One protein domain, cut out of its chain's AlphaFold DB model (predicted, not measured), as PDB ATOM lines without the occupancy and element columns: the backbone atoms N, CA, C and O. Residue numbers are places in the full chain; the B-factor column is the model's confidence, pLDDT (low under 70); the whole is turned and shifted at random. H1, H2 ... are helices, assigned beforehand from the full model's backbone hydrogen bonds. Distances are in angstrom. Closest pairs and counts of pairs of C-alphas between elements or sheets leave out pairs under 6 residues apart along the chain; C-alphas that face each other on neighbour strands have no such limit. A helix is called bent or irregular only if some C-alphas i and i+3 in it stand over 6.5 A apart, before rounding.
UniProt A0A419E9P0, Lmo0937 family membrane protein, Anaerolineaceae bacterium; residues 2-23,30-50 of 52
ATOM      1  N   LEU A   2     -54.406  20.185  73.515       82.69
ATOM      2  CA  LEU A   2     -54.848  19.753  74.857       82.69
ATOM      3  C   LEU A   2     -55.564  18.381  74.862       82.69
ATOM      4  O   LEU A   2     -55.294  17.540  75.711       82.69
ATOM      5  N   TRP A   3     -56.396  18.113  73.851       85.62
ATOM      6  CA  TRP A   3     -57.095  16.829  73.692       85.62
ATOM      7  C   TRP A   3     -56.140  15.632  73.554       85.62
ATOM      8  O   TRP A   3     -56.319  14.617  74.214       85.62
ATOM      9  N   THR A   4     -55.072  15.777  72.769       82.88
ATOM     10  CA  THR A   4     -54.046  14.738  72.590       82.88
ATOM     11  C   THR A   4     -53.369  14.380  73.914       82.88
ATOM     12  O   THR A   4     -53.173  13.207  74.209       82.88
ATOM     13  N   ILE A   5     -53.069  15.385  74.742       85.12
ATOM     14  CA  ILE A   5     -52.455  15.197  76.063       85.12
ATOM     15  C   ILE A   5     -53.405  14.427  76.989       85.12
ATOM     16  O   ILE A   5     -52.978  13.489  77.658       85.12
ATOM     17  N   ILE A   6     -54.699  14.767  76.985       92.19
ATOM     18  CA  ILE A   6     -55.723  14.059  77.768       92.19
ATOM     19  C   ILE A   6     -55.823  12.594  77.334       92.19
ATOM     20  O   ILE A   6     -55.818  11.704  78.179       92.19
ATOM     21  N   VAL A   7     -55.869  12.331  76.025       88.44
ATOM     22  CA  VAL A   7     -55.952  10.966  75.483       88.44
ATOM     23  C   VAL A   7     -54.727  10.141  75.888       88.44
ATOM     24  O   VAL A   7     -54.880   9.013  76.347       88.44
ATOM     25  N   ILE A   8     -53.523  10.716  75.808       83.19
ATOM     26  CA  ILE A   8     -52.284  10.053  76.239       83.19
ATOM     27  C   ILE A   8     -52.321   9.734  77.737       83.19
ATOM     28  O   ILE A   8     -52.004   8.612  78.126       83.19
ATOM     29  N   LEU A   9     -52.740  10.680  78.582       83.25
ATOM     30  CA  LEU A   9     -52.828  10.469  80.030       83.25
ATOM     31  C   LEU A   9     -53.843   9.381  80.396       83.25
ATOM     32  O   LEU A   9     -53.554   8.564  81.264       83.25
ATOM     33  N   VAL A  10     -54.989   9.322  79.714       84.00
ATOM     34  CA  VAL A  10     -56.001   8.274  79.925       84.00
ATOM     35  C   VAL A  10     -55.475   6.903  79.500       84.00
ATOM     36  O   VAL A  10     -55.643   5.934  80.236       84.00
ATOM     37  N   ILE A  11     -54.798   6.812  78.353       82.75
ATOM     38  CA  ILE A  11     -54.215   5.550  77.875       82.75
ATOM     39  C   ILE A  11     -53.114   5.080  78.831       82.75
ATOM     40  O   ILE A  11     -53.141   3.936  79.274       82.75
ATOM     41  N   LEU A  12     -52.180   5.958  79.208       75.75
ATOM     42  CA  LEU A  12     -51.104   5.629  80.146       75.75
ATOM     43  C   LEU A  12     -51.642   5.247  81.527       75.75
ATOM     44  O   LEU A  12     -51.141   4.305  82.141       75.75
ATOM     45  N   TRP A  13     -52.679   5.938  82.001       77.56
ATOM     46  CA  TRP A  13     -53.345   5.606  83.253       77.56
ATOM     47  C   TRP A  13     -54.012   4.231  83.188       77.56
ATOM     48  O   TRP A  13     -53.808   3.442  84.100       77.56
ATOM     49  N   LEU A  14     -54.720   3.887  82.108       75.38
ATOM     50  CA  LEU A  14     -55.317   2.556  81.936       75.38
ATOM     51  C   LEU A  14     -54.257   1.447  81.836       75.38
ATOM     52  O   LEU A  14     -54.421   0.388  82.442       75.38
ATOM     53  N   LEU A  15     -53.148   1.701  81.140       70.12
ATOM     54  CA  LEU A  15     -52.023   0.767  81.034       70.12
ATOM     55  C   LEU A  15     -51.325   0.543  82.388       70.12
ATOM     56  O   LEU A  15     -51.004  -0.593  82.740       70.12
ATOM     57  N   GLY A  16     -51.123   1.605  83.172       65.88
ATOM     58  CA  GLY A  16     -50.506   1.536  84.500       65.88
ATOM     59  C   GLY A  16     -51.440   0.989  85.585       65.88
ATOM     60  O   GLY A  16     -51.023   0.179  86.413       65.88
ATOM     61  N   PHE A  17     -52.719   1.368  85.559       64.88
ATOM     62  CA  PHE A  17     -53.751   0.895  86.484       64.88
ATOM     63  C   PHE A  17     -53.990  -0.611  86.338       64.88
ATOM     64  O   PHE A  17     -54.099  -1.312  87.346       64.88
ATOM     65  N   LEU A  18     -53.991  -1.118  85.100       59.59
ATOM     66  CA  LEU A  18     -54.098  -2.548  84.816       59.59
ATOM     67  C   LEU A  18     -52.810  -3.316  85.160       59.59
ATOM     68  O   LEU A  18     -52.877  -4.499  85.461       59.59
ATOM     69  N   GLY A  19     -51.644  -2.663  85.165       56.72
ATOM     70  CA  GLY A  19     -50.377  -3.276  85.586       56.72
ATOM     71  C   GLY A  19     -50.182  -3.340  87.105       56.72
ATOM     72  O   GLY A  19     -49.636  -4.315  87.615       56.72
ATOM     73  N   SER A  20     -50.639  -2.322  87.841       57.41
ATOM     74  CA  SER A  20     -50.344  -2.168  89.273       57.41
ATOM     75  C   SER A  20     -51.346  -2.851  90.214       57.41
ATOM     76  O   SER A  20     -50.988  -3.128  91.356       57.41
ATOM     77  N   ASN A  21     -52.589  -3.111  89.788       56.81
ATOM     78  CA  ASN A  21     -53.650  -3.612  90.679       56.81
ATOM     79  C   ASN A  21     -53.897  -5.133  90.614       56.81
ATOM     80  O   ASN A  21     -54.821  -5.616  91.262       56.81
ATOM     81  N   ILE A  22     -53.111  -5.909  89.853       54.38
ATOM     82  CA  ILE A  22     -53.473  -7.314  89.577       54.38
ATOM     83  C   ILE A  22     -53.204  -8.260  90.756       54.38
ATOM     84  O   ILE A  22     -53.987  -9.187  90.915       54.38
ATOM     85  N   SER A  23     -52.178  -8.079  91.603       45.47
ATOM     86  CA  SER A  23     -52.073  -8.815  92.886       45.47
ATOM     87  C   SER A  23     -50.764  -8.515  93.641       45.47
ATOM     88  O   SER A  23     -49.695  -8.659  93.047       45.47
ATOM     89  N   GLY A  30     -46.521 -13.108  86.267       55.28
ATOM     90  CA  GLY A  30     -47.259 -11.946  85.743       55.28
ATOM     91  C   GLY A  30     -46.367 -10.897  85.066       55.28
ATOM     92  O   GLY A  30     -46.815 -10.189  84.166       55.28
ATOM     93  N   SER A  31     -45.079 -10.852  85.427       62.44
ATOM     94  CA  SER A  31     -44.097  -9.961  84.799       62.44
ATOM     95  C   SER A  31     -43.927 -10.249  83.311       62.44
ATOM     96  O   SER A  31     -43.739  -9.309  82.552       62.44
ATOM     97  N   TRP A  32     -44.011 -11.508  82.872       66.50
ATOM     98  CA  TRP A  32     -43.819 -11.848  81.461       66.50
ATOM     99  C   TRP A  32     -44.975 -11.361  80.596       66.50
ATOM    100  O   TRP A  32     -44.735 -10.804  79.532       66.50
ATOM    101  N   ILE A  33     -46.217 -11.497  81.067       76.88
ATOM    102  CA  ILE A  33     -47.391 -10.990  80.348       76.88
ATOM    103  C   ILE A  33     -47.344  -9.460  80.284       76.88
ATOM    104  O   ILE A  33     -47.594  -8.891  79.225       76.88
ATOM    105  N   HIS A  34     -46.959  -8.798  81.381       74.19
ATOM    106  CA  HIS A  34     -46.768  -7.349  81.385       74.19
ATOM    107  C   HIS A  34     -45.695  -6.924  80.376       74.19
ATOM    108  O   HIS A  34     -45.950  -6.068  79.536       74.19
ATOM    109  N   THR A  35     -44.530  -7.574  80.389       81.69
ATOM    110  CA  THR A  35     -43.454  -7.310  79.427       81.69
ATOM    111  C   THR A  35     -43.906  -7.558  77.984       81.69
ATOM    112  O   THR A  35     -43.615  -6.745  77.115       81.69
ATOM    113  N   LEU A  36     -44.666  -8.625  77.719       84.56
ATOM    114  CA  LEU A  36     -45.205  -8.922  76.387       84.56
ATOM    115  C   LEU A  36     -46.199  -7.852  75.914       84.56
ATOM    116  O   LEU A  36     -46.132  -7.426  74.764       84.56
ATOM    117  N   ILE A  37     -47.081  -7.378  76.798       84.56
ATOM    118  CA  ILE A  37     -48.031  -6.292  76.507       84.56
ATOM    119  C   ILE A  37     -47.296  -4.980  76.229       84.56
ATOM    120  O   ILE A  37     -47.610  -4.290  75.262       84.56
ATOM    121  N   VAL A  38     -46.283  -4.660  77.034       84.81
ATOM    122  CA  VAL A  38     -45.444  -3.472  76.841       84.81
ATOM    123  C   VAL A  38     -44.716  -3.537  75.494       84.81
ATOM    124  O   VAL A  38     -44.751  -2.565  74.743       84.81
ATOM    125  N   ILE A  39     -44.128  -4.685  75.137       86.81
ATOM    126  CA  ILE A  39     -43.467  -4.884  73.835       86.81
ATOM    127  C   ILE A  39     -44.463  -4.728  72.681       86.81
ATOM    128  O   ILE A  39     -44.164  -4.024  71.719       86.81
ATOM    129  N   ALA A  40     -45.649  -5.334  72.772       90.50
ATOM    130  CA  ALA A  40     -46.673  -5.222  71.735       90.50
ATOM    131  C   ALA A  40     -47.081  -3.759  71.491       90.50
ATOM    132  O   ALA A  40     -47.175  -3.328  70.344       90.50
ATOM    133  N   ILE A  41     -47.252  -2.970  72.557       90.69
ATOM    134  CA  ILE A  41     -47.570  -1.538  72.458       90.69
ATOM    135  C   ILE A  41     -46.423  -0.761  71.806       90.69
ATOM    136  O   ILE A  41     -46.674   0.059  70.925       90.69
ATOM    137  N   ILE A  42     -45.171  -1.031  72.190       90.25
ATOM    138  CA  ILE A  42     -43.994  -0.389  71.587       90.25
ATOM    139  C   ILE A  42     -43.935  -0.671  70.083       90.25
ATOM    140  O   ILE A  42     -43.738   0.255  69.303       90.25
ATOM    141  N   LEU A  43     -44.153  -1.919  69.662       90.00
ATOM    142  CA  LEU A  43     -44.153  -2.293  68.245       90.00
ATOM    143  C   LEU A  43     -45.263  -1.587  67.459       90.00
ATOM    144  O   LEU A  43     -45.007  -1.078  66.372       90.00
ATOM    145  N   VAL A  44     -46.472  -1.494  68.020       91.00
ATOM    146  CA  VAL A  44     -47.579  -0.750  67.398       91.00
ATOM    147  C   VAL A  44     -47.216   0.724  67.228       91.00
ATOM    148  O   VAL A  44     -47.427   1.287  66.158       91.00
ATOM    149  N   VAL A  45     -46.627   1.350  68.248       90.75
ATOM    150  CA  VAL A  45     -46.181   2.747  68.176       90.75
ATOM    151  C   VAL A  45     -45.087   2.920  67.121       90.75
ATOM    152  O   VAL A  45     -45.204   3.798  66.274       90.75
ATOM    153  N   LEU A  46     -44.059   2.071  67.111       89.94
ATOM    154  CA  LEU A  46     -42.982   2.140  66.118       89.94
ATOM    155  C   LEU A  46     -43.504   1.982  64.680       89.94
ATOM    156  O   LEU A  46     -43.028   2.687  63.791       89.94
ATOM    157  N   ASN A  47     -44.507   1.125  64.467       89.44
ATOM    158  CA  ASN A  47     -45.145   0.949  63.164       89.44
ATOM    159  C   ASN A  47     -46.001   2.161  62.761       89.44
ATOM    160  O   ASN A  47     -45.934   2.617  61.623       89.44
ATOM    161  N   LEU A  48     -46.742   2.753  63.704       85.06
ATOM    162  CA  LEU A  48     -47.498   3.991  63.470       85.06
ATOM    163  C   LEU A  48     -46.587   5.187  63.152       85.06
ATOM    164  O   LEU A  48     -46.988   6.076  62.402       85.06
ATOM    165  N   LEU A  49     -45.371   5.215  63.705       88.25
ATOM    166  CA  LEU A  49     -44.350   6.209  63.370       88.25
ATOM    167  C   LEU A  49     -43.563   5.877  62.086       88.25
ATOM    168  O   LEU A  49     -42.764   6.705  61.652       88.25
ATOM    169  N   GLY A  50     -43.766   4.703  61.478       88.81
ATOM    170  CA  GLY A  50     -43.053   4.270  60.270       88.81
ATOM    171  C   GLY A  50     -41.559   4.002  60.481       88.81
ATOM    172  O   GLY A  50     -40.774   4.122  59.545       88.81
TER     173      GLY A  50
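Overview. This is residues 2 to 23 and 30 to 50 of the 52 residues of the protein "Lmo0937 family membrane protein" of Anaerolineaceae bacterium (UniProt A0A419E9P0). Two helices of 19 residues each, H1 and H2, neither of them bent, run opposite ways as the arms of a narrow, open V, nearest each other toward the cut where the link between them is not printed in full and spreading toward their other ends. No third named element fills the gap, and residues 2 to 14 and 42 to 50 stand free. The printed part has 43 residues with two named helices, H1 then H2, and no named strand; the class is all helix. The whole is loose, with a radius of gyration of the C-alphas of 12.1 A, and flat, spanning 34 by 24 by 6 A.

Along the chain. H1, residues 2 to 20, is 26.6 A long from first to last C-alpha, beginning at C-alpha 2 at (-54.848, 19.753, 74.857) and ending at C-alpha 20 at (-50.344, -2.168, 89.273). H2, residues 30 to 48, is 27.4 A long and ends at C-alpha 48 at (-47.498, 3.991, 63.470).

Arrangement. H1 and H2 are close but not clearly touching, with 1 pair of C-alphas within 8 A. Their closest C-alphas are those of Gly 19 and His 34, 6.9 A apart. The two helices run opposite ways at a shallow tilt of 23 degrees, and their centres are 15.1 A apart. In H1 and H2 every O i to N i+4 pair is within hydrogen-bond range.

Size, cuts and confidence. The two C-alphas farthest apart are those of Ser 23 and Gly 50, at 36.3 A. Residues 24 to 29 are cut out of the link from H1 to H2, and C-alphas 23 and 30 are 9.2 A apart across the cut. The mean pLDDT of the printed part is 78.0; residues 16 to 23 and 30 to 32 are under 70.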